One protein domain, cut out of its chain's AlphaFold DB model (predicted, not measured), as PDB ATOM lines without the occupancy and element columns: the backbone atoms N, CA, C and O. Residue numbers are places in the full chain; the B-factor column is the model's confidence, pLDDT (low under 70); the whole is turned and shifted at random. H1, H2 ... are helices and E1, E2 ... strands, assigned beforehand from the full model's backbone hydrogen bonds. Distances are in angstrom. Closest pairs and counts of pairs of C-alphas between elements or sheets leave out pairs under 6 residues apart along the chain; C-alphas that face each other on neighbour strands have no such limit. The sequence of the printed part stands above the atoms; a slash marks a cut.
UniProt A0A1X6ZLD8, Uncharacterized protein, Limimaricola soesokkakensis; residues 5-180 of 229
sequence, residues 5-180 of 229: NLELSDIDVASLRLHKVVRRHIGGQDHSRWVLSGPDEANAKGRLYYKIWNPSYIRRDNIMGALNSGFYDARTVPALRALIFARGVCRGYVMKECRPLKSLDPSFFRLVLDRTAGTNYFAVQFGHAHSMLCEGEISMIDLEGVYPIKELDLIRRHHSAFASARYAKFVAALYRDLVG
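AT A GLANCE: This is residues 5 to 180 of the 229 residues of an uncharacterized protein of Limimaricola soesokkakensis (UniProt A0A1X6ZLD8). A strongly twisted wall of six strands, E1 to E6, makes one half of the domain, and beside it stands a second half in which the helices H1, H2 and H4 gather round the small two-strand sheet of E7 and E10. The hairpin E8 and E9 lies between the two halves, with the C-alpha of Cys 134 in E8 7.3 A from that of Lys 96 in E6 and the C-alpha of Ile 138 in E9 7.1 A from that of Phe 108 in H2, and H1 lies between the large sheet, which it only grazes, and the small one. The printed part has 176 residues, with four named helices and ten named strands in the order E1 E2 E3 E4 H1 E5 E6 H2 E7 E8 E9 E10 H3 H4; the large sheet, E1 E5 E6 E4 E3 E2 across, is mixed, and the class is mixed, helices and strands. The whole is compact, with a radius of gyration of the C-alphas of 16.2 A and spans of 52 by 39 by 25 A.

HOW THE PARTS SIT: The large sheet runs, strand beside strand, E1, residues 5 to 7, E5, residues 80 to 86, E6, residues 89 to 96, E4, residues 48 to 53, E3, residues 33 to 37, and E2, residues 17 to 22. Its edge strands are E1 and E2, and from edge to edge the strands' lines turn by 87 degrees. E1 and E5 are parallel, with N 85 and O 6 at 2.8 A. E5 and E6 form an antiparallel hairpin, with N 91 and O 84 at 2.7 A. E6 and E4 are antiparallel, with N 49 and O 95 at 2.8 A. E2, E3 and E4 are a meander, each strand the antiparallel neighbour of the one before; N 36 and O 50 are 2.8 A apart, and so are N 17 and O 37. E4, H1, residues 62 to 68, and E5 form a split strand-helix-strand unit, two strands running the same way with E6 between them, and its crossover is right-handed. H1 only grazes the sheet, with its residues 62 to 64. E7, residues 121 to 123, and E10, residues 146 to 148, are antiparallel neighbours in a sheet of two strands, with N 122 and O 147 at 2.8 A. The closest C-alphas of H1 and E10, Asn 62 and Val 146, are 5.8 A apart. H2, residues 106 to 119, comes closest to E7 at the C-alphas of Thr 116 and Phe 122, 5.3 A. H4, residues 165 to 179, touches H2 at a shallow tilt of 18 degrees, the same way, closest at the C-alphas of Ala 117 and Leu 174, 7.3 A; H2 does so with residues 113 to 117 alone. E8, residues 131 to 134, and E9, residues 137 to 140, are an antiparallel hairpin, with N 132 and O 139 at 2.9 A. The C-alphas of Lys 96 in E6 and Cys 134 in E8 are 7.3 A apart. H3, residues 154 to 157, touches no helix. Every O i to N i+4 pair is within hydrogen-bond range in H1, H2 and H4; H3 is too short for such a pair.

IN THESE COORDINATES: E1 begins at C-alpha 5, (5.974, 16.634, -54.246). E6, the longest strand, measures 22.0 A, E5 18.2 A, E4 16.5 A, E2 15.1 A and E3 13.7 A. H2 measures 19.9 A, H1 10.0 A and H4 21.0 A; H4 ends at C-alpha 179, (29.558, 9.494, -28.626). The short elements E7, E8, E9, E10 and H3 measure 7.2, 9.6, 10.1, 7.2 and 5.1 A, and E1 6.8 A.

THE WHOLE: The two C-alphas farthest apart, those of Glu 41 and Gly 180, are 54.2 A apart. The printed part has no cut. The one long link is H1 to E5, with 11 residues. The mean pLDDT of the printed part is 92.3; residues 40 to 45 and residue 180 are under 70.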
ATOM      1  N   ASN A   5       6.868  17.088 -55.308       96.88
ATOM      2  CA  ASN A   5       5.974  16.634 -54.246       96.88
ATOM      3  C   ASN A   5       4.627  16.298 -54.885       96.88
ATOM      4  O   ASN A   5       4.090  17.110 -55.633       96.88
ATOM      5  N   LEU A   6       4.118  15.098 -54.621       97.12
ATOM      6  CA  LEU A   6       2.828  14.623 -55.116       97.12
ATOM      7  C   LEU A   6       1.918  14.345 -53.927       97.12
ATOM      8  O   LEU A   6       2.357  13.679 -52.989       97.12
ATOM      9  N   GLU A   7       0.661  14.774 -53.975       97.69
ATOM     10  CA  GLU A   7      -0.339  14.269 -53.038       97.69
ATOM     11  C   GLU A   7      -0.832  12.895 -53.502       97.69
ATOM     12  O   GLU A   7      -1.043  12.640 -54.687       97.69
ATOM     13  N   LEU A   8      -1.013  11.977 -52.556       96.56
ATOM     14  CA  LEU A   8      -1.452  10.610 -52.824       96.56
ATOM     15  C   LEU A   8      -2.846  10.586 -53.462       96.56
ATOM     16  O   LEU A   8      -3.123   9.686 -54.248       96.56
ATOM     17  N   SER A   9      -3.694  11.573 -53.152       96.25
ATOM     18  CA  SER A   9      -5.009  11.762 -53.777       96.25
ATOM     19  C   SER A   9      -4.937  12.042 -55.275       96.25
ATOM     20  O   SER A   9      -5.901  11.770 -55.983       96.25
ATOM     21  N   ASP A  10      -3.805  12.557 -55.754       95.19
ATOM     22  CA  ASP A  10      -3.614  12.936 -57.155       95.19
ATOM     23  C   ASP A  10      -3.062  11.766 -57.984       95.19
ATOM     24  O   ASP A  10      -2.939  11.847 -59.207       95.19
ATOM     25  N   ILE A  11      -2.709  10.660 -57.323       94.06
ATOM     26  CA  ILE A  11      -2.223   9.445 -57.963       94.06
ATOM     27  C   ILE A  11      -3.412   8.507 -58.157       94.06
ATOM     28  O   ILE A  11      -3.952   7.967 -57.193       94.06
ATOM     29  N   ASP A  12      -3.768   8.224 -59.411       94.31
ATOM     30  CA  ASP A  12      -4.701   7.141 -59.728       94.31
ATOM     31  C   ASP A  12      -4.028   5.779 -59.491       94.31
ATOM     32  O   ASP A  12      -3.530   5.119 -60.407       94.31
ATOM     33  N   VAL A  13      -3.994   5.353 -58.226       92.88
ATOM     34  CA  VAL A  13      -3.391   4.082 -57.807       92.88
ATOM     35  C   VAL A  13      -4.092   2.883 -58.458       92.88
ATOM     36  O   VAL A  13      -3.454   1.846 -58.647       92.88
ATOM     37  N   ALA A  14      -5.374   3.005 -58.827       91.50
ATOM     38  CA  ALA A  14      -6.127   1.926 -59.464       91.50
ATOM     39  C   ALA A  14      -5.622   1.627 -60.885       91.50
ATOM     40  O   ALA A  14      -5.679   0.477 -61.318       91.50
ATOM     41  N   SER A  15      -5.076   2.634 -61.575       90.88
ATOM     42  CA  SER A  15      -4.434   2.469 -62.886       90.88
ATOM     43  C   SER A  15      -3.033   1.841 -62.829       90.88
ATOM     44  O   SER A  15      -2.503   1.409 -63.856       90.88
ATOM     45  N   LEU A  16      -2.406   1.777 -61.648       93.69
ATOM     46  CA  LEU A  16      -1.031   1.305 -61.503       93.69
ATOM     47  C   LEU A  16      -0.948  -0.225 -61.423       93.69
ATOM     48  O   LEU A  16      -1.737  -0.907 -60.768       93.69
ATOM     49  N   ARG A  17       0.110  -0.782 -62.015       93.94
ATOM     50  CA  ARG A  17       0.419  -2.211 -61.932       93.94
ATOM     51  C   ARG A  17       1.078  -2.534 -60.597       93.94
ATOM     52  O   ARG A  17       2.179  -2.072 -60.307       93.94
ATOM     53  N   LEU A  18       0.444  -3.390 -59.803       94.00
ATOM     54  CA  LEU A  18       0.976  -3.857 -58.525       94.00
ATOM     55  C   LEU A  18       2.068  -4.926 -58.719       94.00
ATOM     56  O   LEU A  18       1.810  -5.986 -59.285       94.00
ATOM     57  N   HIS A  19       3.265  -4.681 -58.180       90.69
ATOM     58  CA  HIS A  19       4.385  -5.638 -58.193       90.69
ATOM     59  C   HIS A  19       4.574  -6.336 -56.853       90.69
ATOM     60  O   HIS A  19       4.925  -7.512 -56.799       90.69
ATOM     61  N   LYS A  20       4.376  -5.607 -55.749       90.81
ATOM     62  CA  LYS A  20       4.646  -6.133 -54.411       90.81
ATOM     63  C   LYS A  20       3.695  -5.565 -53.379       90.81
ATOM     64  O   LYS A  20       3.476  -4.359 -53.323       90.81
ATOM     65  N   VAL A  21       3.230  -6.447 -52.500       93.38
ATOM     66  CA  VAL A  21       2.523  -6.104 -51.268       93.38
ATOM     67  C   VAL A  21       3.304  -6.685 -50.106       93.38
ATOM     68  O   VAL A  21       3.609  -7.876 -50.082       93.38
ATOM     69  N   VAL A  22       3.599  -5.853 -49.119       92.44
ATOM     70  CA  VAL A  22       4.034  -6.305 -47.804       92.44
ATOM     71  C   VAL A  22       2.992  -5.822 -46.813       92.44
ATOM     72  O   VAL A  22       2.757  -4.626 -46.705       92.44
ATOM     73  N   ARG A  23       2.376  -6.755 -46.092       93.94
ATOM     74  CA  ARG A  23       1.523  -6.478 -44.934       93.94
ATOM     75  C   ARG A  23       2.188  -7.129 -43.743       93.94
ATOM     76  O   ARG A  23       2.116  -8.346 -43.589       93.94
ATOM     77  N   ARG A  24       2.949  -6.348 -42.987       91.06
ATOM     78  CA  ARG A  24       3.785  -6.897 -41.923       91.06
ATOM     79  C   ARG A  24       3.831  -5.942 -40.752       91.06
ATOM     80  O   ARG A  24       4.239  -4.801 -40.916       91.06
ATOM     81  N   HIS A  25       3.507  -6.482 -39.588       91.44
ATOM     82  CA  HIS A  25       3.785  -5.864 -38.305       91.44
ATOM     83  C   HIS A  25       4.862  -6.688 -37.600       91.44
ATOM     84  O   HIS A  25       4.873  -7.919 -37.702       91.44
ATOM     85  N   ILE A  26       5.809  -6.018 -36.952       87.25
ATOM     86  CA  ILE A  26       6.821  -6.661 -36.108       87.25
ATOM     87  C   ILE A  26       6.773  -5.956 -34.757       87.25
ATOM     88  O   ILE A  26       7.095  -4.773 -34.663       87.25
ATOM     89  N   GLY A  27       6.290  -6.659 -33.731       87.50
ATOM     90  CA  GLY A  27       5.861  -6.000 -32.497       87.50
ATOM     91  C   GLY A  27       4.809  -4.927 -32.803       87.50
ATOM     92  O   GLY A  27       3.899  -5.163 -33.595       87.50
ATOM     93  N   GLY A  28       4.973  -3.733 -32.229       90.44
ATOM     94  CA  GLY A  28       4.119  -2.567 -32.498       90.44
ATOM     95  C   GLY A  28       4.486  -1.759 -33.749       90.44
ATOM     96  O   GLY A  28       3.941  -0.680 -33.948       90.44
ATOM     97  N   GLN A  29       5.431  -2.223 -34.574       92.62
ATOM     98  CA  GLN A  29       5.886  -1.477 -35.748       92.62
ATOM     99  C   GLN A  29       5.204  -1.956 -37.014       92.62
ATOM    100  O   GLN A  29       5.242  -3.144 -37.340       92.62
ATOM    101  N   ASP A  30       4.682  -1.008 -37.777       95.00
ATOM    102  CA  ASP A  30       4.137  -1.267 -39.096       95.00
ATOM    103  C   ASP A  30       5.216  -1.130 -40.180       95.00
ATOM    104  O   ASP A  30       5.889  -0.106 -40.319       95.00
ATOM    105  N   HIS A  31       5.371  -2.197 -40.963       93.56
ATOM    106  CA  HIS A  31       6.296  -2.310 -42.092       93.56
ATOM    107  C   HIS A  31       5.552  -2.499 -43.427       93.56
ATOM    108  O   HIS A  31       6.146  -2.933 -44.429       93.56
ATOM    109  N   SER A  32       4.252  -2.203 -43.442       95.94
ATOM    110  CA  SER A  32       3.367  -2.425 -44.579       95.94
ATOM    111  C   SER A  32       3.583  -1.398 -45.684       95.94
ATOM    112  O   SER A  32       3.691  -0.193 -45.442       95.94
ATOM    113  N   ARG A  33       3.699  -1.897 -46.916       96.00
ATOM    114  CA  ARG A  33       4.052  -1.104 -48.094       96.00
ATOM    115  C   ARG A  33       3.697  -1.804 -49.395       96.00
ATOM    116  O   ARG A  33       3.627  -3.034 -49.459       96.00
ATOM    117  N   TRP A  34       3.585  -1.007 -50.444       97.00
ATOM    118  CA  TRP A  34       3.273  -1.423 -51.799       97.00
ATOM    119  C   TRP A  34       4.344  -0.918 -52.756       97.00
ATOM    120  O   TRP A  34       4.886   0.170 -52.572       97.00
ATOM    121  N   VAL A  35       4.650  -1.724 -53.771       96.12
ATOM    122  CA  VAL A  35       5.446  -1.303 -54.925       96.12
ATOM    123  C   VAL A  35       4.584  -1.481 -56.160       96.12
ATOM    124  O   VAL A  35       4.121  -2.593 -56.432       96.12
ATOM    125  N   LEU A  36       4.374  -0.390 -56.884       96.12
ATOM    126  CA  LEU A  36       3.580  -0.334 -58.102       96.12
ATOM    127  C   LEU A  36       4.400   0.300 -59.231       96.12
ATOM    128  O   LEU A  36       5.436   0.910 -58.976       96.12
ATOM    129  N   SER A  37       3.950   0.172 -60.472       94.69
ATOM    130  CA  SER A  37       4.494   0.925 -61.601       94.69
ATOM    131  C   SER A  37       3.384   1.508 -62.456       94.69
ATOM    132  O   SER A  37       2.261   1.006 -62.442       94.69
ATOM    133  N   GLY A  38       3.729   2.518 -63.254       87.50
ATOM    134  CA  GLY A  38       2.889   2.905 -64.386       87.50
ATOM    135  C   GLY A  38       2.673   1.740 -65.371       87.50
ATOM    136  O   GLY A  38       3.351   0.705 -65.254       87.50
ATOM    137  N   PRO A  39       1.734   1.898 -66.319       81.19
ATOM    138  CA  PRO A  39       1.489   0.924 -67.380       81.19
ATOM    139  C   PRO A  39       2.754   0.646 -68.205       81.19
ATOM    140  O   PRO A  39       3.729   1.398 -68.165       81.19
ATOM    141  N   ASP A  40       2.755  -0.486 -68.916       66.44
ATOM    142  CA  ASP A  40       3.968  -1.027 -69.533       66.44
ATOM    143  C   ASP A  40       4.535  -0.156 -70.673       66.44
ATOM    144  O   ASP A  40       5.717  -0.296 -71.001       66.44
ATOM    145  N   GLU A  41       3.735   0.771 -71.210       59.34
ATOM    146  CA  GLU A  41       4.140   1.770 -72.198       59.34
ATOM    147  C   GLU A  41       5.130   2.762 -71.580       59.34
ATOM    148  O   GLU A  41       4.777   3.752 -70.935       59.34
ATOM    149  N   ALA A  42       6.418   2.474 -71.765       54.44
ATOM    150  CA  ALA A  42       7.469   3.433 -71.501       54.44
ATOM    151  C   ALA A  42       7.233   4.655 -72.397       54.44
ATOM    152  O   ALA A  42       7.424   4.600 -73.610       54.44
ATOM    153  N   ASN A  43       6.838   5.776 -71.802       55.59
ATOM    154  CA  ASN A  43       6.985   7.058 -72.477       55.59
ATOM    155  C   ASN A  43       8.482   7.300 -72.774       55.59
ATOM    156  O   ASN A  43       9.362   6.628 -72.226       55.59
ATOM    157  N   ALA A  44       8.803   8.313 -73.581       58.12
ATOM    158  CA  ALA A  44      10.193   8.697 -73.863       58.12
ATOM    159  C   ALA A  44      11.044   8.975 -72.596       58.12
ATOM    160  O   ALA A  44      12.265   9.071 -72.673       58.12
ATOM    161  N   LYS A  45      10.414   9.097 -71.418       64.69
ATOM    162  CA  LYS A  45      11.042   9.360 -70.119       64.69
ATOM    163  C   LYS A  45      11.228   8.100 -69.258       64.69
ATOM    164  O   LYS A  45      11.785   8.223 -68.167       64.69
ATOM    165  N   GLY A  46      10.861   6.914 -69.747       78.25
ATOM    166  CA  GLY A  46      10.990   5.634 -69.047       78.25
ATOM    167  C   GLY A  46       9.883   5.372 -68.019       78.25
ATOM    168  O   GLY A  46       9.144   6.265 -67.608       78.25
ATOM    169  N   ARG A  47       9.767   4.111 -67.589       89.75
ATOM    170  CA  ARG A  47       8.754   3.674 -66.621       89.75
ATOM    171  C   ARG A  47       9.032   4.240 -65.226       89.75
ATOM    172  O   ARG A  47      10.182   4.339 -64.800       89.75
ATOM    173  N   LEU A  48       7.966   4.569 -64.497       93.75
ATOM    174  CA  LEU A  48       8.027   5.012 -63.103       93.75
ATOM    175  C   LEU A  48       7.543   3.919 -62.150       93.75
ATOM    176  O   LEU A  48       6.582   3.204 -62.444       93.75
ATOM    177  N   TYR A  49       8.197   3.839 -60.995       95.81
ATOM    178  CA  TYR A  49       7.880   2.962 -59.879       95.81
ATOM    179  C   TYR A  49       7.471   3.780 -58.663       95.81
ATOM    180  O   TYR A  49       8.158   4.719 -58.273       95.81
ATOM    181  N   TYR A  50       6.378   3.371 -58.036       97.44
ATOM    182  CA  TYR A  50       5.790   3.999 -56.866       97.44
ATOM    183  C   TYR A  50       5.997   3.070 -55.684       97.44
ATOM    184  O   TYR A  50       5.531   1.928 -55.701       97.44
ATOM    185  N   LYS A  51       6.679   3.548 -54.647       97.56
ATOM    186  CA  LYS A  51       6.710   2.868 -53.357       97.56
ATOM    187  C   LYS A  51       5.834   3.647 -52.398       97.56
ATOM    188  O   LYS A  51       6.168   4.776 -52.067       97.56
ATOM    189  N   ILE A  52       4.738   3.038 -51.966       97.81
ATOM    190  CA  ILE A  52       3.755   3.658 -51.076       97.81
ATOM    191  C   ILE A  52       3.767   2.903 -49.750       97.81
ATOM    192  O   ILE A  52       3.792   1.673 -49.720       97.81
ATOM    193  N   TRP A  53       3.761   3.630 -48.647       97.31
ATOM    194  CA  TRP A  53       3.752   3.108 -47.291       97.31
ATOM    195  C   TRP A  53       2.374   3.258 -46.657       97.31
ATOM    196  O   TRP A  53       1.592   4.143 -47.014       97.31
ATOM    197  N   ASN A  54       2.074   2.401 -45.688       95.12
ATOM    198  CA  ASN A  54       0.900   2.577 -44.837       95.12
ATOM    199  C   ASN A  54       1.066   3.840 -43.954       95.12
ATOM    200  O   ASN A  54       2.214   4.216 -43.691       95.12
ATOM    201  N   PRO A  55      -0.010   4.513 -43.486       93.38
ATOM    202  CA  PRO A  55       0.126   5.753 -42.711       93.38
ATOM    203  C   PRO A  55       0.995   5.583 -41.457       93.38
ATOM    204  O   PRO A  55       1.804   6.446 -41.132       93.38
ATOM    205  N   SER A  56       0.887   4.428 -40.797       94.69
ATOM    206  CA  SER A  56       1.647   4.067 -39.598       94.69
ATOM    207  C   SER A  56       3.063   3.545 -39.864       94.69
ATOM    208  O   SER A  56       3.738   3.146 -38.916       94.69
ATOM    209  N   TYR A  57       3.548   3.543 -41.113       95.56
ATOM    210  CA  TYR A  57       4.851   2.965 -41.450       95.56
ATOM    211  C   TYR A  57       5.986   3.602 -40.648       95.56
ATOM    212  O   TYR A  57       6.151   4.824 -40.636       95.56
ATOM    213  N   ILE A  58       6.783   2.758 -39.994       93.75
ATOM    214  CA  ILE A  58       7.709   3.169 -38.931       93.75
ATOM    215  C   ILE A  58       8.894   4.023 -39.407       93.75
ATOM    216  O   ILE A  58       9.439   4.794 -38.630       93.75
ATOM    217  N   ARG A  59       9.296   3.907 -40.679       93.44
ATOM    218  CA  ARG A  59      10.494   4.573 -41.237       93.44
ATOM    219  C   ARG A  59      10.168   5.675 -42.246       93.44
ATOM    220  O   ARG A  59      11.023   6.054 -43.041       93.44
ATOM    221  N   ARG A  60       8.917   6.138 -42.282       92.50
ATOM    222  CA  ARG A  60       8.439   7.064 -43.322       92.50
ATOM    223  C   ARG A  60       9.156   8.420 -43.299       92.50
ATOM    224  O   ARG A  60       9.417   8.982 -44.356       92.50
ATOM    225  N   ASP A  61       9.548   8.891 -42.116       90.75
ATOM    226  CA  ASP A  61      10.165  10.212 -41.942       90.75
ATOM    227  C   ASP A  61      11.677  10.209 -42.244       90.75
ATOM    228  O   ASP A  61      12.277  11.256 -42.496       90.75
ATOM    229  N   ASN A  62      12.299   9.027 -42.313       95.31
ATOM    230  CA  ASN A  62      13.742   8.874 -42.510       95.31
ATOM    231  C   ASN A  62      14.237   9.473 -43.834       95.31
ATOM    232  O   ASN A  62      15.329  10.042 -43.891       95.31
ATOM    233  N   ILE A  63      13.439   9.366 -44.902       96.00
ATOM    234  CA  ILE A  63      13.814   9.893 -46.221       96.00
ATOM    235  C   ILE A  63      13.957  11.420 -46.199       96.00
ATOM    236  O   ILE A  63      14.859  11.955 -46.842       96.00
ATOM    237  N   MET A  64      13.125  12.113 -45.415       95.25
ATOM    238  CA  MET A  64      13.195  13.568 -45.272       95.25
ATOM    239  C   MET A  64      14.483  13.975 -44.558       95.25
ATOM    240  O   MET A  64      15.185  14.864 -45.029       95.25
ATOM    241  N   GLY A  65      14.846  13.281 -43.473       96.12
ATOM    242  CA  GLY A  65      16.117  13.516 -42.778       96.12
ATOM    243  C   GLY A  65      17.335  13.285 -43.681       96.12
ATOM    244  O   GLY A  65      18.287  14.067 -43.676       96.12
ATOM    245  N   ALA A  66      17.287  12.254 -44.524       97.31
ATOM    246  CA  ALA A  66      18.357  11.954 -45.470       97.31
ATOM    247  C   ALA A  66      18.492  13.004 -46.593       97.31
ATOM    248  O   ALA A  66      19.610  13.332 -46.984       97.31
ATOM    249  N   LEU A  67      17.379  13.554 -47.090       97.25
ATOM    250  CA  LEU A  67      17.394  14.644 -48.074       97.25
ATOM    251  C   LEU A  67      17.871  15.960 -47.451       97.25
ATOM    252  O   LEU A  67      18.771  16.601 -47.986       97.25
ATOM    253  N   ASN A  68      17.331  16.326 -46.286       96.81
ATOM    254  CA  ASN A  68      17.671  17.574 -45.597       96.81
ATOM    255  C   ASN A  68      19.137  17.617 -45.140       96.81
ATOM    256  O   ASN A  68      19.737  18.686 -45.105       96.81
ATOM    257  N   SER A  69      19.726  16.465 -44.806       97.44
ATOM    258  CA  SER A  69      21.147  16.366 -44.449       97.44
ATOM    259  C   SER A  69      22.089  16.363 -45.655       97.44
ATOM    260  O   SER A  69      23.300  16.458 -45.476       97.44
ATOM    261  N   GLY A  70      21.569  16.215 -46.880       97.38
ATOM    262  CA  GLY A  70      22.373  16.032 -48.088       97.38
ATOM    263  C   GLY A  70      22.975  14.629 -48.240       97.38
ATOM    264  O   GLY A  70      23.840  14.427 -49.093       97.38
ATOM    265  N   PHE A  71      22.548  13.648 -47.430       98.31
ATOM    266  CA  PHE A  71      22.934  12.245 -47.624       98.31
ATOM    267  C   PHE A  71      22.370  11.726 -48.952       98.31
ATOM    268  O   PHE A  71      23.070  11.090 -49.747       98.31
ATOM    269  N   TYR A  72      21.100  12.050 -49.200       98.00
ATOM    270  CA  TYR A  72      20.456  11.869 -50.488       98.00
ATOM    271  C   TYR A  72      20.565  13.125 -51.338       98.00
ATOM    272  O   TYR A  72      20.085  14.193 -50.970       98.00
ATOM    273  N   ASP A  73      21.189  12.969 -52.500       97.25
ATOM    274  CA  ASP A  73      21.352  14.010 -53.498       97.25
ATOM    275  C   ASP A  73      21.264  13.422 -54.916       97.25
ATOM    276  O   ASP A  73      20.970  12.242 -55.117       97.25
ATOM    277  N   ALA A  74      21.537  14.261 -55.917       96.81
ATOM    278  CA  ALA A  74      21.528  13.853 -57.319       96.81
ATOM    279  C   ALA A  74      22.490  12.693 -57.630       96.81
ATOM    280  O   ALA A  74      22.283  11.997 -58.612       96.81
ATOM    281  N   ARG A  75      23.541  12.499 -56.824       97.50
ATOM    282  CA  ARG A  75      24.603  11.518 -57.064       97.50
ATOM    283  C   ARG A  75      24.355  10.203 -56.334       97.50
ATOM    284  O   ARG A  75      24.834   9.178 -56.795       97.50
ATOM    285  N   THR A  76      23.654  10.212 -55.197       97.75
ATOM    286  CA  THR A  76      23.344   8.986 -54.438       97.75
ATOM    287  C   THR A  76      21.996   8.379 -54.809       97.75
ATOM    288  O   THR A  76      21.842   7.156 -54.743       97.75
ATOM    289  N   VAL A  77      21.030   9.201 -55.231       97.75
ATOM    290  CA  VAL A  77      19.687   8.758 -55.641       97.75
ATOM    291  C   VAL A  77      19.230   9.363 -56.982       97.75
ATOM    292  O   VAL A  77      18.112   9.874 -57.066       97.75
ATOM    293  N   PRO A  78      20.026   9.279 -58.071       96.81
ATOM    294  CA  PRO A  78      19.668   9.837 -59.380       96.81
ATOM    295  C   PRO A  78      18.369   9.278 -59.969       96.81
ATOM    296  O   PRO A  78      17.831   9.870 -60.902       96.81
ATOM    297  N   ALA A  79      17.827   8.172 -59.451       95.94
ATOM    298  CA  ALA A  79      16.536   7.632 -59.871       95.94
ATOM    299  C   ALA A  79      15.327   8.253 -59.149       95.94
ATOM    300  O   ALA A  79      14.202   8.063 -59.607       95.94
ATOM    301  N   LEU A  80      15.513   8.977 -58.039       97.62
ATOM    302  CA  LEU A  80      14.418   9.610 -57.298       97.62
ATOM    303  C   LEU A  80      13.796  10.741 -58.134       97.62
ATOM    304  O   LEU A  80      14.501  11.569 -58.714       97.62
ATOM    305  N   ARG A  81      12.466  10.755 -58.248       95.81
ATOM    306  CA  ARG A  81      11.718  11.743 -59.047       95.81
ATOM    307  C   ARG A  81      10.729  12.536 -58.209       95.81
ATOM    308  O   ARG A  81      10.591  13.738 -58.419       95.81
ATOM    309  N   ALA A  82      10.062  11.882 -57.263       97.25
ATOM    310  CA  ALA A  82       9.092  12.544 -56.406       97.25
ATOM    311  C   ALA A  82       9.019  11.923 -55.012       97.25
ATOM    312  O   ALA A  82       9.305  10.737 -54.837       97.25
ATOM    313  N   LEU A  83       8.573  12.720 -54.051       98.06
ATOM    314  CA  LEU A  83       8.041  12.260 -52.776       98.06
ATOM    315  C   LEU A  83       6.516  12.255 -52.853       98.06
ATOM    316  O   LEU A  83       5.913  13.118 -53.488       98.06
ATOM    317  N   ILE A  84       5.904  11.263 -52.215       98.31
ATOM    318  CA  ILE A  84       4.451  11.119 -52.149       98.31
ATOM    319  C   ILE A  84       4.026  11.513 -50.744       98.31
ATOM    320  O   ILE A  84       4.529  10.940 -49.778       98.31
ATOM    321  N   PHE A  85       3.096  12.449 -50.624       97.50
ATOM    322  CA  PHE A  85       2.535  12.920 -49.367       97.50
ATOM    323  C   PHE A  85       1.060  12.552 -49.262       97.50
ATOM    324  O   PHE A  85       0.393  12.315 -50.259       97.50
ATOM    325  N   ALA A  86       0.549  12.453 -48.044       96.25
ATOM    326  CA  ALA A  86      -0.884  12.503 -47.803       96.25
ATOM    327  C   ALA A  86      -1.114  13.304 -46.530       96.25
ATOM    328  O   ALA A  86      -0.592  12.935 -45.473       96.25
ATOM    329  N   ARG A  87      -1.882  14.395 -46.631       92.50
ATOM    330  CA  ARG A  87      -2.182  15.286 -45.492       92.50
ATOM    331  C   ARG A  87      -0.903  15.750 -44.772       92.50
ATOM    332  O   ARG A  87      -0.820  15.714 -43.548       92.50
ATOM    333  N   GLY A  88       0.125  16.112 -45.543       90.81
ATOM    334  CA  GLY A  88       1.417  16.585 -45.028       90.81
ATOM    335  C   GLY A  88       2.367  15.502 -44.496       90.81
ATOM    336  O   GLY A  88       3.496  15.819 -44.131       90.81
ATOM    337  N   VAL A  89       1.970  14.226 -44.478       92.94
ATOM    338  CA  VAL A  89       2.835  13.111 -44.058       92.94
ATOM    339  C   VAL A  89       3.478  12.464 -45.278       92.94
ATOM    340  O   VAL A  89       2.779  12.143 -46.236       92.94
ATOM    341  N   CYS A  90       4.792  12.215 -45.245       96.06
ATOM    342  CA  CYS A  90       5.463  11.467 -46.309       96.06
ATOM    343  C   CYS A  90       4.974  10.009 -46.309       96.06
ATOM    344  O   CYS A  90       5.077   9.280 -45.321       96.06
ATOM    345  N   ARG A  91       4.407   9.582 -47.433       97.12
ATOM    346  CA  ARG A  91       3.776   8.278 -47.650       97.12
ATOM    347  C   ARG A  91       4.484   7.444 -48.699       97.12
ATOM    348  O   ARG A  91       4.015   6.351 -49.000       97.12
ATOM    349  N   GLY A  92       5.603   7.908 -49.237       97.94
ATOM    350  CA  GLY A  92       6.333   7.145 -50.225       97.94
ATOM    351  C   GLY A  92       7.173   7.999 -51.149       97.94
ATOM    352  O   GLY A  92       7.431   9.173 -50.896       97.94
ATOM    353  N   TYR A  93       7.579   7.389 -52.252       98.12
ATOM    354  CA  TYR A  93       8.352   8.056 -53.284       98.12
ATOM    355  C   TYR A  93       8.131   7.420 -54.653       98.12
ATOM    356  O   TYR A  93       7.690   6.270 -54.775       98.12
ATOM    357  N   VAL A  94       8.496   8.175 -55.684       97.06
ATOM    358  CA  VAL A  94       8.512   7.747 -57.078       97.06
ATOM    359  C   VAL A  94       9.951   7.678 -57.561       97.06
ATOM    360  O   VAL A  94      10.707   8.645 -57.429       97.06
ATOM    361  N   MET A  95      10.321   6.546 -58.150       95.81
ATOM    362  CA  MET A  95      11.616   6.347 -58.791       95.81
ATOM    363  C   MET A  95      11.440   6.033 -60.268       95.81
ATOM    364  O   MET A  95      10.464   5.402 -60.673       95.81
ATOM    365  N   LYS A  96      12.410   6.435 -61.080       93.81
ATOM    366  CA  LYS A  96      12.537   5.938 -62.445       93.81
ATOM    367  C   LYS A  96      13.002   4.482 -62.436       93.81
ATOM    368  O   LYS A  96      13.707   4.043 -61.527       93.81
ATOM    369  N   GLU A  97      12.588   3.729 -63.447       91.88
ATOM    370  CA  GLU A  97      13.040   2.361 -63.666       91.88
ATOM    371  C   GLU A  97      14.570   2.272 -63.683       91.88
ATOM    372  O   GLU A  97      15.266   3.079 -64.305       91.88
ATOM    373  N   CYS A  98      15.081   1.265 -62.981       92.19
ATOM    374  CA  CYS A  98      16.500   0.976 -62.873       92.19
ATOM    375  C   CYS A  98      16.758  -0.488 -63.236       92.19
ATOM    376  O   CYS A  98      15.872  -1.338 -63.150       92.19
ATOM    377  N   ARG A  99      18.001  -0.800 -63.598       91.56
ATOM    378  CA  ARG A  99      18.442  -2.156 -63.933       91.56
ATOM    379  C   ARG A  99      19.365  -2.708 -62.843       91.56
ATOM    380  O   ARG A  99      20.159  -1.946 -62.288       91.56
ATOM    381  N   PRO A 100      19.309  -4.012 -62.527       90.56
ATOM    382  CA  PRO A 100      20.241  -4.618 -61.583       90.56
ATOM    383  C   PRO A 100      21.702  -4.418 -62.003       90.56
ATOM    384  O   PRO A 100      22.042  -4.533 -63.181       90.56
ATOM    385  N   LEU A 101      22.575  -4.160 -61.030       88.31
ATOM    386  CA  LEU A 101      24.019  -4.108 -61.250       88.31
ATOM    387  C   LEU A 101      24.619  -5.517 -61.275       88.31
ATOM    388  O   LEU A 101      24.182  -6.392 -60.527       88.31
ATOM    389  N   LYS A 102      25.693  -5.725 -62.046       89.31
ATOM    390  CA  LYS A 102      26.504  -6.957 -61.959       89.31
ATOM    391  C   LYS A 102      27.326  -7.002 -60.666       89.31
ATOM    392  O   LYS A 102      27.397  -8.034 -60.010       89.31
ATOM    393  N   SER A 103      27.900  -5.865 -60.287       89.19
ATOM    394  CA  SER A 103      28.670  -5.659 -59.061       89.19
ATOM    395  C   SER A 103      28.512  -4.213 -58.594       89.19
ATOM    396  O   SER A 103      28.113  -3.343 -59.368       89.19
ATOM    397  N   LEU A 104      28.779  -3.958 -57.312       88.12
ATOM    398  CA  LEU A 104      28.776  -2.596 -56.783       88.12
ATOM    399  C   LEU A 104      30.097  -1.908 -57.130       88.12
ATOM    400  O   LEU A 104      31.160  -2.404 -56.757       88.12
ATOM    401  N   ASP A 105      30.015  -0.769 -57.811       91.88
ATOM    402  CA  ASP A 105      31.183   0.026 -58.179       91.88
ATOM    403  C   ASP A 105      31.903   0.564 -56.919       91.88
ATOM    404  O   ASP A 105      31.258   1.177 -56.056       91.88
ATOM    405  N   PRO A 106      33.228   0.359 -56.779       95.00
ATOM    406  CA  PRO A 106      34.003   0.887 -55.657       95.00
ATOM    407  C   PRO A 106      33.927   2.410 -55.493       95.00
ATOM    408  O   PRO A 106      33.953   2.893 -54.359       95.00
ATOM    409  N   SER A 107      33.816   3.166 -56.589       96.56
ATOM    410  CA  SER A 107      33.686   4.626 -56.568       96.56
ATOM    411  C   SER A 107      32.347   5.059 -55.971       96.56
ATOM    412  O   SER A 107      32.312   5.958 -55.132       96.56
ATOM    413  N   PHE A 108      31.257   4.354 -56.294       97.19
ATOM    414  CA  PHE A 108      29.953   4.598 -55.680       97.19
ATOM    415  C   PHE A 108      29.943   4.195 -54.205       97.19
ATOM    416  O   PHE A 108      29.415   4.915 -53.360       97.19
ATOM    417  N   PHE A 109      30.596   3.079 -53.859       96.62
ATOM    418  CA  PHE A 109      30.801   2.720 -52.456       96.62
ATOM    419  C   PHE A 109      31.536   3.824 -51.697       96.62
ATOM    420  O   PHE A 109      31.118   4.187 -50.599       96.62
ATOM    421  N   ARG A 110      32.591   4.396 -52.290       97.88
ATOM    422  CA  ARG A 110      33.330   5.506 -51.688       97.88
ATOM    423  C   ARG A 110      32.473   6.764 -51.546       97.88
ATOM    424  O   ARG A 110      32.465   7.332 -50.461       97.88
ATOM    425  N   LEU A 111      31.696   7.123 -52.568       98.19
ATOM    426  CA  LEU A 111      30.744   8.234 -52.506       98.19
ATOM    427  C   LEU A 111      29.801   8.103 -51.303       98.19
ATOM    428  O   LEU A 111      29.596   9.072 -50.576       98.19
ATOM    429  N   VAL A 112      29.254   6.907 -51.057       98.12
ATOM    430  CA  VAL A 112      28.360   6.684 -49.913       98.12
ATOM    431  C   VAL A 112      29.107   6.788 -48.579       98.12
ATOM    432  O   VAL A 112      28.546   7.335 -47.631       98.12
ATOM    433  N   LEU A 113      30.365   6.337 -48.479       98.25
ATOM    434  CA  LEU A 113      31.186   6.562 -47.277       98.25
ATOM    435  C   LEU A 113      31.407   8.055 -47.013       98.25
ATOM    436  O   LEU A 113      31.213   8.507 -45.886       98.25
ATOM    437  N   ASP A 114      31.772   8.810 -48.049       98.44
ATOM    438  CA  ASP A 114      32.037  10.244 -47.939       98.44
ATOM    439  C   ASP A 114      30.755  11.005 -47.562       98.44
ATOM    440  O   ASP A 114      30.781  11.871 -46.691       98.44
ATOM    441  N   ARG A 115      29.602  10.624 -48.136       98.25
ATOM    442  CA  ARG A 115      28.284  11.148 -47.739       98.25
ATOM    443  C   ARG A 115      27.958  10.805 -46.293       98.25
ATOM    444  O   ARG A 115      27.523  11.675 -45.557       98.25
ATOM    445  N   THR A 116      28.233   9.575 -45.870       98.25
ATOM    446  CA  THR A 116      27.980   9.136 -44.492       98.25
ATOM    447  C   THR A 116      28.761   9.972 -43.478       98.25
ATOM    448  O   THR A 116      28.187  10.459 -42.507       98.25
ATOM    449  N   ALA A 117      30.061  10.167 -43.719       97.94
ATOM    450  CA  ALA A 117      30.914  10.980 -42.856       97.94
ATOM    451  C   ALA A 117      30.544  12.469 -42.909       97.94
ATOM    452  O   ALA A 117      30.493  13.126 -41.876       97.94
ATOM    453  N   GLY A 118      30.262  12.996 -44.103       97.81
ATOM    454  CA  GLY A 118      29.983  14.418 -44.292       97.81
ATOM    455  C   GLY A 118      28.642  14.875 -43.722       97.81
ATOM    456  O   GLY A 118      28.508  16.043 -43.370       97.81
ATOM    457  N   THR A 119      27.650  13.986 -43.626       97.94
ATOM    458  CA  THR A 119      26.290  14.362 -43.204       97.94
ATOM    459  C   THR A 119      25.900  13.818 -41.838       97.94
ATOM    460  O   THR A 119      24.879  14.229 -41.293       97.94
ATOM    461  N   ASN A 120      26.699  12.915 -41.263       97.31
ATOM    462  CA  ASN A 120      26.359  12.157 -40.059       97.31
ATOM    463  C   ASN A 120      25.065  11.332 -40.196       97.31
ATOM    464  O   ASN A 120      24.335  11.152 -39.219       97.31
ATOM    465  N   TYR A 121      24.793  10.796 -41.389       98.00
ATOM    466  CA  TYR A 121      23.706   9.845 -41.657       98.00
ATOM    467  C   TYR A 121      24.251   8.561 -42.281       98.00
ATOM    468  O   TYR A 121      25.251   8.588 -42.982       98.00
ATOM    469  N   PHE A 122      23.588   7.424 -42.077       97.44
ATOM    470  CA  PHE A 122      23.984   6.143 -42.659       97.44
ATOM    471  C   PHE A 122      22.787   5.331 -43.148       97.44
ATOM    472  O   PHE A 122      21.695   5.436 -42.598       97.44
ATOM    473  N   ALA A 123      23.002   4.465 -44.143       96.56
ATOM    474  CA  ALA A 123      21.959   3.620 -44.727       96.56
ATOM    475  C   ALA A 123      22.157   2.128 -44.410       96.56
ATOM    476  O   ALA A 123      23.033   1.473 -44.974       96.56
ATOM    477  N   VAL A 124      21.311   1.537 -43.560       92.50
ATOM    478  CA  VAL A 124      21.447   0.118 -43.162       92.50
ATOM    479  C   VAL A 124      21.375  -0.828 -44.360       92.50
ATOM    480  O   VAL A 124      22.177  -1.747 -44.486       92.50
ATOM    481  N   GLN A 125      20.492  -0.562 -45.317       87.06
ATOM    482  CA  GLN A 125      20.323  -1.429 -46.484       87.06
ATOM    483  C   GLN A 125      21.343  -1.136 -47.595       87.06
ATOM    484  O   GLN A 125      21.225  -1.679 -48.684       87.06
ATOM    485  N   PHE A 126      22.376  -0.318 -47.358       93.38
ATOM    486  CA  PHE A 126      23.364  -0.041 -48.395       93.38
ATOM    487  C   PHE A 126      24.209  -1.277 -48.746       93.38
ATOM    488  O   PHE A 126      24.960  -1.823 -47.930       93.38
ATOM    489  N   GLY A 127      24.106  -1.689 -50.006       88.81
ATOM    490  CA  GLY A 127      24.838  -2.805 -50.583       88.81
ATOM    491  C   GLY A 127      24.461  -3.027 -52.045       88.81
ATOM    492  O   GLY A 127      23.648  -2.299 -52.618       88.81
ATOM    493  N   HIS A 128      25.044  -4.064 -52.648       88.31
ATOM    494  CA  HIS A 128      24.833  -4.404 -54.060       88.31
ATOM    495  C   HIS A 128      23.358  -4.663 -54.403       88.31
ATOM    496  O   HIS A 128      22.881  -4.166 -55.414       88.31
ATOM    497  N   ALA A 129      22.613  -5.349 -53.531       86.25
ATOM    498  CA  ALA A 129      21.192  -5.653 -53.747       86.25
ATOM    499  C   ALA A 129      20.263  -4.423 -53.679       86.25
ATOM    500  O   ALA A 129      19.122  -4.494 -54.129       86.25
ATOM    501  N   HIS A 130      20.750  -3.308 -53.131       89.94
ATOM    502  CA  HIS A 130      19.999  -2.064 -52.948       89.94
ATOM    503  C   HIS A 130      20.616  -0.900 -53.733       89.94
ATOM    504  O   HIS A 130      20.398   0.268 -53.412       89.94
ATOM    505  N   SER A 131      21.397  -1.227 -54.763       93.44
ATOM    506  CA  SER A 131      21.961  -0.275 -55.714       93.44
ATOM    507  C   SER A 131      21.647  -0.750 -57.131       93.44
ATOM    508  O   SER A 131      21.819  -1.928 -57.449       93.44
ATOM    509  N   MET A 132      21.167   0.147 -57.985       94.62
ATOM    510  CA  MET A 132      20.744  -0.172 -59.350       94.62
ATOM    511  C   MET A 132      21.244   0.878 -60.344       94.62
ATOM    512  O   MET A 132      21.506   2.013 -59.964       94.62
ATOM    513  N   LEU A 133      21.368   0.506 -61.618       94.94
ATOM    514  CA  LEU A 133      21.751   1.416 -62.697       94.94
ATOM    515  C   LEU A 133      20.520   2.163 -63.226       94.94
ATOM    516  O   LEU A 133      19.584   1.531 -63.719       94.94
ATOM    517  N   CYS A 134      20.540   3.488 -63.174       92.44
ATOM    518  CA  CYS A 134      19.535   4.382 -63.732       92.44
ATOM    519  C   CYS A 134      20.219   5.336 -64.711       92.44
ATOM    520  O   CYS A 134      21.064   6.122 -64.307       92.44
ATOM    521  N   GLU A 135      19.887   5.246 -66.000       90.31
ATOM    522  CA  GLU A 135      20.392   6.180 -67.027       90.31
ATOM    523  C   GLU A 135      21.930   6.319 -67.078       90.31
ATOM    524  O   GLU A 135      22.456   7.373 -67.404       90.31
ATOM    525  N   GLY A 136      22.658   5.239 -66.775       92.06
ATOM    526  CA  GLY A 136      24.128   5.234 -66.752       92.06
ATOM    527  C   GLY A 136      24.744   5.575 -65.392       92.06
ATOM    528  O   GLY A 136      25.937   5.359 -65.208       92.06
ATOM    529  N   GLU A 137      23.942   6.001 -64.419       95.06
ATOM    530  CA  GLU A 137      24.383   6.317 -63.059       95.06
ATOM    531  C   GLU A 137      23.898   5.274 -62.049       95.06
ATOM    532  O   GLU A 137      22.851   4.645 -62.215       95.06
ATOM    533  N   ILE A 138      24.655   5.068 -60.971       97.31
ATOM    534  CA  ILE A 138      24.225   4.180 -59.889       97.31
ATOM    535  C   ILE A 138      23.312   4.956 -58.940       97.31
ATOM    536  O   ILE A 138      23.661   6.032 -58.466       97.31
ATOM    537  N   SER A 139      22.158   4.377 -58.624       97.12
ATOM    538  CA  SER A 139      21.215   4.885 -57.634       97.12
ATOM    539  C   SER A 139      21.044   3.902 -56.495       97.12
ATOM    540  O   SER A 139      20.816   2.709 -56.719       97.12
ATOM    541  N   MET A 140      21.050   4.413 -55.266       97.06
ATOM    542  CA  MET A 140      20.460   3.693 -54.143       97.06
ATOM    543  C   MET A 140      18.950   3.547 -54.368       97.06
ATOM    544  O   MET A 140      18.317   4.428 -54.953       97.06
ATOM    545  N   ILE A 141      18.390   2.436 -53.894       93.69
ATOM    546  CA  ILE A 141      16.948   2.158 -53.816       93.69
ATOM    547  C   ILE A 141      16.589   1.763 -52.372       93.69
ATOM    548  O   ILE A 141      17.481   1.613 -51.541       93.69
ATOM    549  N   ASP A 142      15.302   1.568 -52.056       91.31
ATOM    550  CA  ASP A 142      14.845   1.270 -50.682       91.31
ATOM    551  C   ASP A 142      15.256   2.370 -49.671       91.31
ATOM    552  O   ASP A 142      15.934   2.146 -48.670       91.31
ATOM    553  N   LEU A 143      14.812   3.598 -49.959       95.75
ATOM    554  CA  LEU A 143      15.295   4.837 -49.337       95.75
ATOM    555  C   LEU A 143      14.876   5.093 -47.874       95.75
ATOM    556  O   LEU A 143      15.268   6.089 -47.277       95.75
ATOM    557  N   GLU A 144      14.069   4.226 -47.263       94.00
ATOM    558  CA  GLU A 144      13.629   4.398 -45.870       94.00
ATOM    559  C   GLU A 144      14.669   3.941 -44.825       94.00
ATOM    560  O   GLU A 144      14.505   4.149 -43.624       94.00
ATOM    561  N   GLY A 145      15.718   3.242 -45.259       93.75
ATOM    562  CA  GLY A 145      16.703   2.604 -44.386       93.75
ATOM    563  C   GLY A 145      17.802   3.530 -43.862       93.75
ATOM    564  O   GLY A 145      18.879   3.020 -43.559       93.75
ATOM    565  N   VAL A 146      17.577   4.843 -43.793       96.38
ATOM    566  CA  VAL A 146      18.602   5.833 -43.408       96.38
ATOM    567  C   VAL A 146      18.352   6.396 -42.020       96.38
ATOM    568  O   VAL A 146      17.207   6.643 -41.660       96.38
ATOM    569  N   TYR A 147      19.420   6.607 -41.256       96.25
ATOM    570  CA  TYR A 147      19.369   7.103 -39.885       96.25
ATOM    571  C   TYR A 147      20.515   8.080 -39.610       96.25
ATOM    572  O   TYR A 147      21.590   7.914 -40.188       96.25
ATOM    573  N   PRO A 148      20.341   9.046 -38.696       96.25
ATOM    574  CA  PRO A 148      21.455   9.763 -38.088       96.25
ATOM    575  C   PRO A 148      22.429   8.790 -37.411       96.25
ATOM    576  O   PRO A 148      21.995   7.836 -36.769       96.25
ATOM    577  N   ILE A 149      23.737   9.047 -37.465       95.50
ATOM    578  CA  ILE A 149      24.762   8.193 -36.830       95.50
ATOM    579  C   ILE A 149      24.488   8.003 -35.336       95.50
ATOM    580  O   ILE A 149      24.553   6.875 -34.854       95.50
ATOM    581  N   LYS A 150      24.085   9.065 -34.628       93.12
ATOM    582  CA  LYS A 150      23.709   9.015 -33.201       93.12
ATOM    583  C   LYS A 150      22.558   8.045 -32.881       93.12
ATOM    584  O   LYS A 150      22.346   7.712 -31.724       93.12
ATOM    585  N   GLU A 151      21.814   7.594 -33.888       92.25
ATOM    586  CA  GLU A 151      20.692   6.659 -33.759       92.25
ATOM    587  C   GLU A 151      21.071   5.220 -34.134       92.25
ATOM    588  O   GLU A 151      20.195   4.382 -34.363       92.25
ATOM    589  N   LEU A 152      22.368   4.887 -34.174       91.62
ATOM    590  CA  LEU A 152      22.838   3.536 -34.489       91.62
ATOM    591  C   LEU A 152      22.171   2.455 -33.621       91.62
ATOM    592  O   LEU A 152      21.869   1.370 -34.117       91.62
ATOM    593  N   ASP A 153      21.861   2.753 -32.360       86.69
ATOM    594  CA  ASP A 153      21.173   1.828 -31.455       86.69
ATOM    595  C   ASP A 153      19.707   1.547 -31.832       86.69
ATOM    596  O   ASP A 153      19.167   0.477 -31.514       86.69
ATOM    597  N   LEU A 154      19.050   2.455 -32.562       85.56
ATOM    598  CA  LEU A 154      17.645   2.302 -32.955       85.56
ATOM    599  C   LEU A 154      17.445   1.235 -34.033       85.56
ATOM    600  O   LEU A 154      16.376   0.627 -34.099       85.56
ATOM    601  N   ILE A 155      18.458   0.928 -34.848       88.00
ATOM    602  CA  ILE A 155      18.266   0.038 -36.005       88.00
ATOM    603  C   ILE A 155      17.879  -1.385 -35.591       88.00
ATOM    604  O   ILE A 155      17.098  -2.038 -36.285       88.00
ATOM    605  N   ARG A 156      18.368  -1.853 -34.431       83.56
ATOM    606  CA  ARG A 156      17.971  -3.147 -33.855       83.56
ATOM    607  C   ARG A 156      16.504  -3.137 -33.447       83.56
ATOM    608  O   ARG A 156      15.799  -4.109 -33.709       83.56
ATOM    609  N   ARG A 157      16.045  -2.031 -32.851       83.88
ATOM    610  CA  ARG A 157      14.638  -1.841 -32.480       83.88
ATOM    611  C   ARG A 157      13.760  -1.833 -33.723       83.88
ATOM    612  O   ARG A 157      12.697  -2.429 -33.694       83.88
ATOM    613  N   HIS A 158      14.221  -1.253 -34.830       85.12
ATOM    614  CA  HIS A 158      13.509  -1.247 -36.115       85.12
ATOM    615  C   HIS A 158      13.673  -2.534 -36.938       85.12
ATOM    616  O   HIS A 158      13.378  -2.541 -38.136       85.12
ATOM    617  N   HIS A 159      14.188  -3.613 -36.334       85.12
ATOM    618  CA  HIS A 159      14.434  -4.899 -36.995       85.12
ATOM    619  C   HIS A 159      15.214  -4.770 -38.317       85.12
ATOM    620  O   HIS A 159      15.004  -5.534 -39.261       85.12
ATOM    621  N   SER A 160      16.103  -3.779 -38.385       85.81
ATOM    622  CA  SER A 160      16.932  -3.472 -39.544       85.81
ATOM    623  C   SER A 160      18.340  -4.029 -39.349       85.81
ATOM    624  O   SER A 160      18.819  -4.179 -38.224       85.81
ATOM    625  N   ALA A 161      19.010  -4.343 -40.453       88.25
ATOM    626  CA  ALA A 161      20.363  -4.878 -40.446       88.25
ATOM    627  C   ALA A 161      21.178  -4.319 -41.612       88.25
ATOM    628  O   ALA A 161      20.623  -3.911 -42.628       88.25
ATOM    629  N   PHE A 162      22.494  -4.289 -41.436       91.44
ATOM    630  CA  PHE A 162      23.426  -3.843 -42.453       91.44
ATOM    631  C   PHE A 162      23.585  -4.882 -43.560       91.44
ATOM    632  O   PHE A 162      23.950  -6.028 -43.286       91.44
ATOM    633  N   ALA A 163      23.416  -4.452 -44.809       90.19
ATOM    634  CA  ALA A 163      23.672  -5.282 -45.988       90.19
ATOM    635  C   ALA A 163      25.177  -5.445 -46.298       90.19
ATOM    636  O   ALA A 163      25.575  -6.340 -47.041       90.19
ATOM    637  N   SER A 164      26.045  -4.604 -45.719       90.50
ATOM    638  CA  SER A 164      27.499  -4.656 -45.916       90.50
ATOM    639  C   SER A 164      28.250  -4.608 -44.590       90.50
ATOM    640  O   SER A 164      28.214  -3.610 -43.873       90.50
ATOM    641  N   ALA A 165      29.010  -5.665 -44.288       90.69
ATOM    642  CA  ALA A 165      29.853  -5.721 -43.092       90.69
ATOM    643  C   ALA A 165      30.953  -4.649 -43.094       90.69
ATOM    644  O   ALA A 165      31.289  -4.101 -42.045       90.69
ATOM    645  N   ARG A 166      31.503  -4.329 -44.273       92.75
ATOM    646  CA  ARG A 166      32.496  -3.257 -44.431       92.75
ATOM    647  C   ARG A 166      31.883  -1.901 -44.088       92.75
ATOM    648  O   ARG A 166      32.493  -1.138 -43.348       92.75
ATOM    649  N   TYR A 167      30.681  -1.628 -44.593       95.06
ATOM    650  CA  TYR A 167      29.970  -0.383 -44.305       95.06
ATOM    651  C   TYR A 167      29.546  -0.296 -42.832       95.06
ATOM    652  O   TYR A 167      29.765   0.724 -42.190       95.06
ATOM    653  N   ALA A 168      29.060  -1.398 -42.253       94.06
ATOM    654  CA  ALA A 168      28.710  -1.478 -40.835       94.06
ATOM    655  C   ALA A 168      29.892  -1.140 -39.911       94.06
ATOM    656  O   ALA A 168      29.733  -0.390 -38.952       94.06
ATOM    657  N   LYS A 169      31.090  -1.669 -40.208       93.31
ATOM    658  CA  LYS A 169      32.316  -1.354 -39.454       93.31
ATOM    659  C   LYS A 169      32.671   0.131 -39.537       93.31
ATOM    660  O   LYS A 169      33.061   0.708 -38.530       93.31
ATOM    661  N   PHE A 170      32.528   0.728 -40.718       95.62
ATOM    662  CA  PHE A 170      32.782   2.150 -40.926       95.62
ATOM    663  C   PHE A 170      31.817   3.029 -40.116       95.62
ATOM    664  O   PHE A 170      32.264   3.893 -39.370       95.62
ATOM    665  N   VAL A 171      30.510   2.757 -40.179       96.00
ATOM    666  CA  VAL A 171      29.500   3.500 -39.405       96.00
ATOM    667  C   VAL A 171      29.721   3.344 -37.900       96.00
ATOM    668  O   VAL A 171      29.634   4.320 -37.164       96.00
ATOM    669  N   ALA A 172      30.056   2.137 -37.436       92.50
ATOM    670  CA  ALA A 172      30.368   1.906 -36.027       92.50
ATOM    671  C   ALA A 172      31.599   2.696 -35.558       92.50
ATOM    672  O   ALA A 172      31.638   3.110 -34.405       92.50
ATOM    673  N   ALA A 173      32.592   2.915 -36.428       93.06
ATOM    674  CA  ALA A 173      33.732   3.767 -36.103       93.06
ATOM    675  C   ALA A 173      33.299   5.228 -35.925       93.06
ATOM    676  O   ALA A 173      33.564   5.789 -34.870       93.06
ATOM    677  N   LEU A 174      32.535   5.784 -36.872       94.19
ATOM    678  CA  LEU A 174      32.017   7.155 -36.766       94.19
ATOM    679  C   LEU A 174      31.120   7.360 -35.536       94.19
ATOM    680  O   LEU A 174      31.164   8.407 -34.901       94.19
ATOM    681  N   TYR A 175      30.314   6.357 -35.178       92.12
ATOM    682  CA  TYR A 175      29.492   6.411 -33.969       92.12
ATOM    683  C   TYR A 175      30.332   6.542 -32.693       92.12
ATOM    684  O   TYR A 175      29.973   7.321 -31.815       92.12
ATOM    685  N   ARG A 176      31.466   5.828 -32.597       88.75
ATOM    686  CA  ARG A 176      32.402   5.968 -31.461       88.75
ATOM    687  C   ARG A 176      32.952   7.372 -31.361       88.75
ATOM    688  O   ARG A 176      32.965   7.939 -30.276       88.75
ATOM    689  N   ASP A 177      33.393   7.897 -32.495       89.56
ATOM    690  CA  ASP A 177      34.015   9.213 -32.552       89.56
ATOM    691  C   ASP A 177      33.007  10.299 -32.135       89.56
ATOM    692  O   ASP A 177      33.389  11.289 -31.518       89.56
ATOM    693  N   LEU A 178      31.711  10.083 -32.402       86.88
ATOM    694  CA  LEU A 178      30.630  10.997 -32.032       86.88
ATOM    695  C   LEU A 178      30.208  10.911 -30.556       86.88
ATOM    696  O   LEU A 178      29.945  11.941 -29.943       86.88
ATOM    697  N   VAL A 179      30.070   9.704 -29.999       82.00
ATOM    698  CA  VAL A 179      29.558   9.494 -28.626       82.00
ATOM    699  C   VAL A 179      30.670   9.589 -27.571       82.00
ATOM    700  O   VAL A 179      30.388   9.760 -26.389       82.00
ATOM    701  N   GLY A 180      31.935   9.558 -27.995       68.69
ATOM    702  CA  GLY A 180      33.087   9.574 -27.104       68.69
ATOM    703  C   GLY A 180      33.383   8.192 -26.515       68.69
ATOM    704  O   GLY A 180      32.522   7.321 -26.403       68.69
TER     705      GLY A 180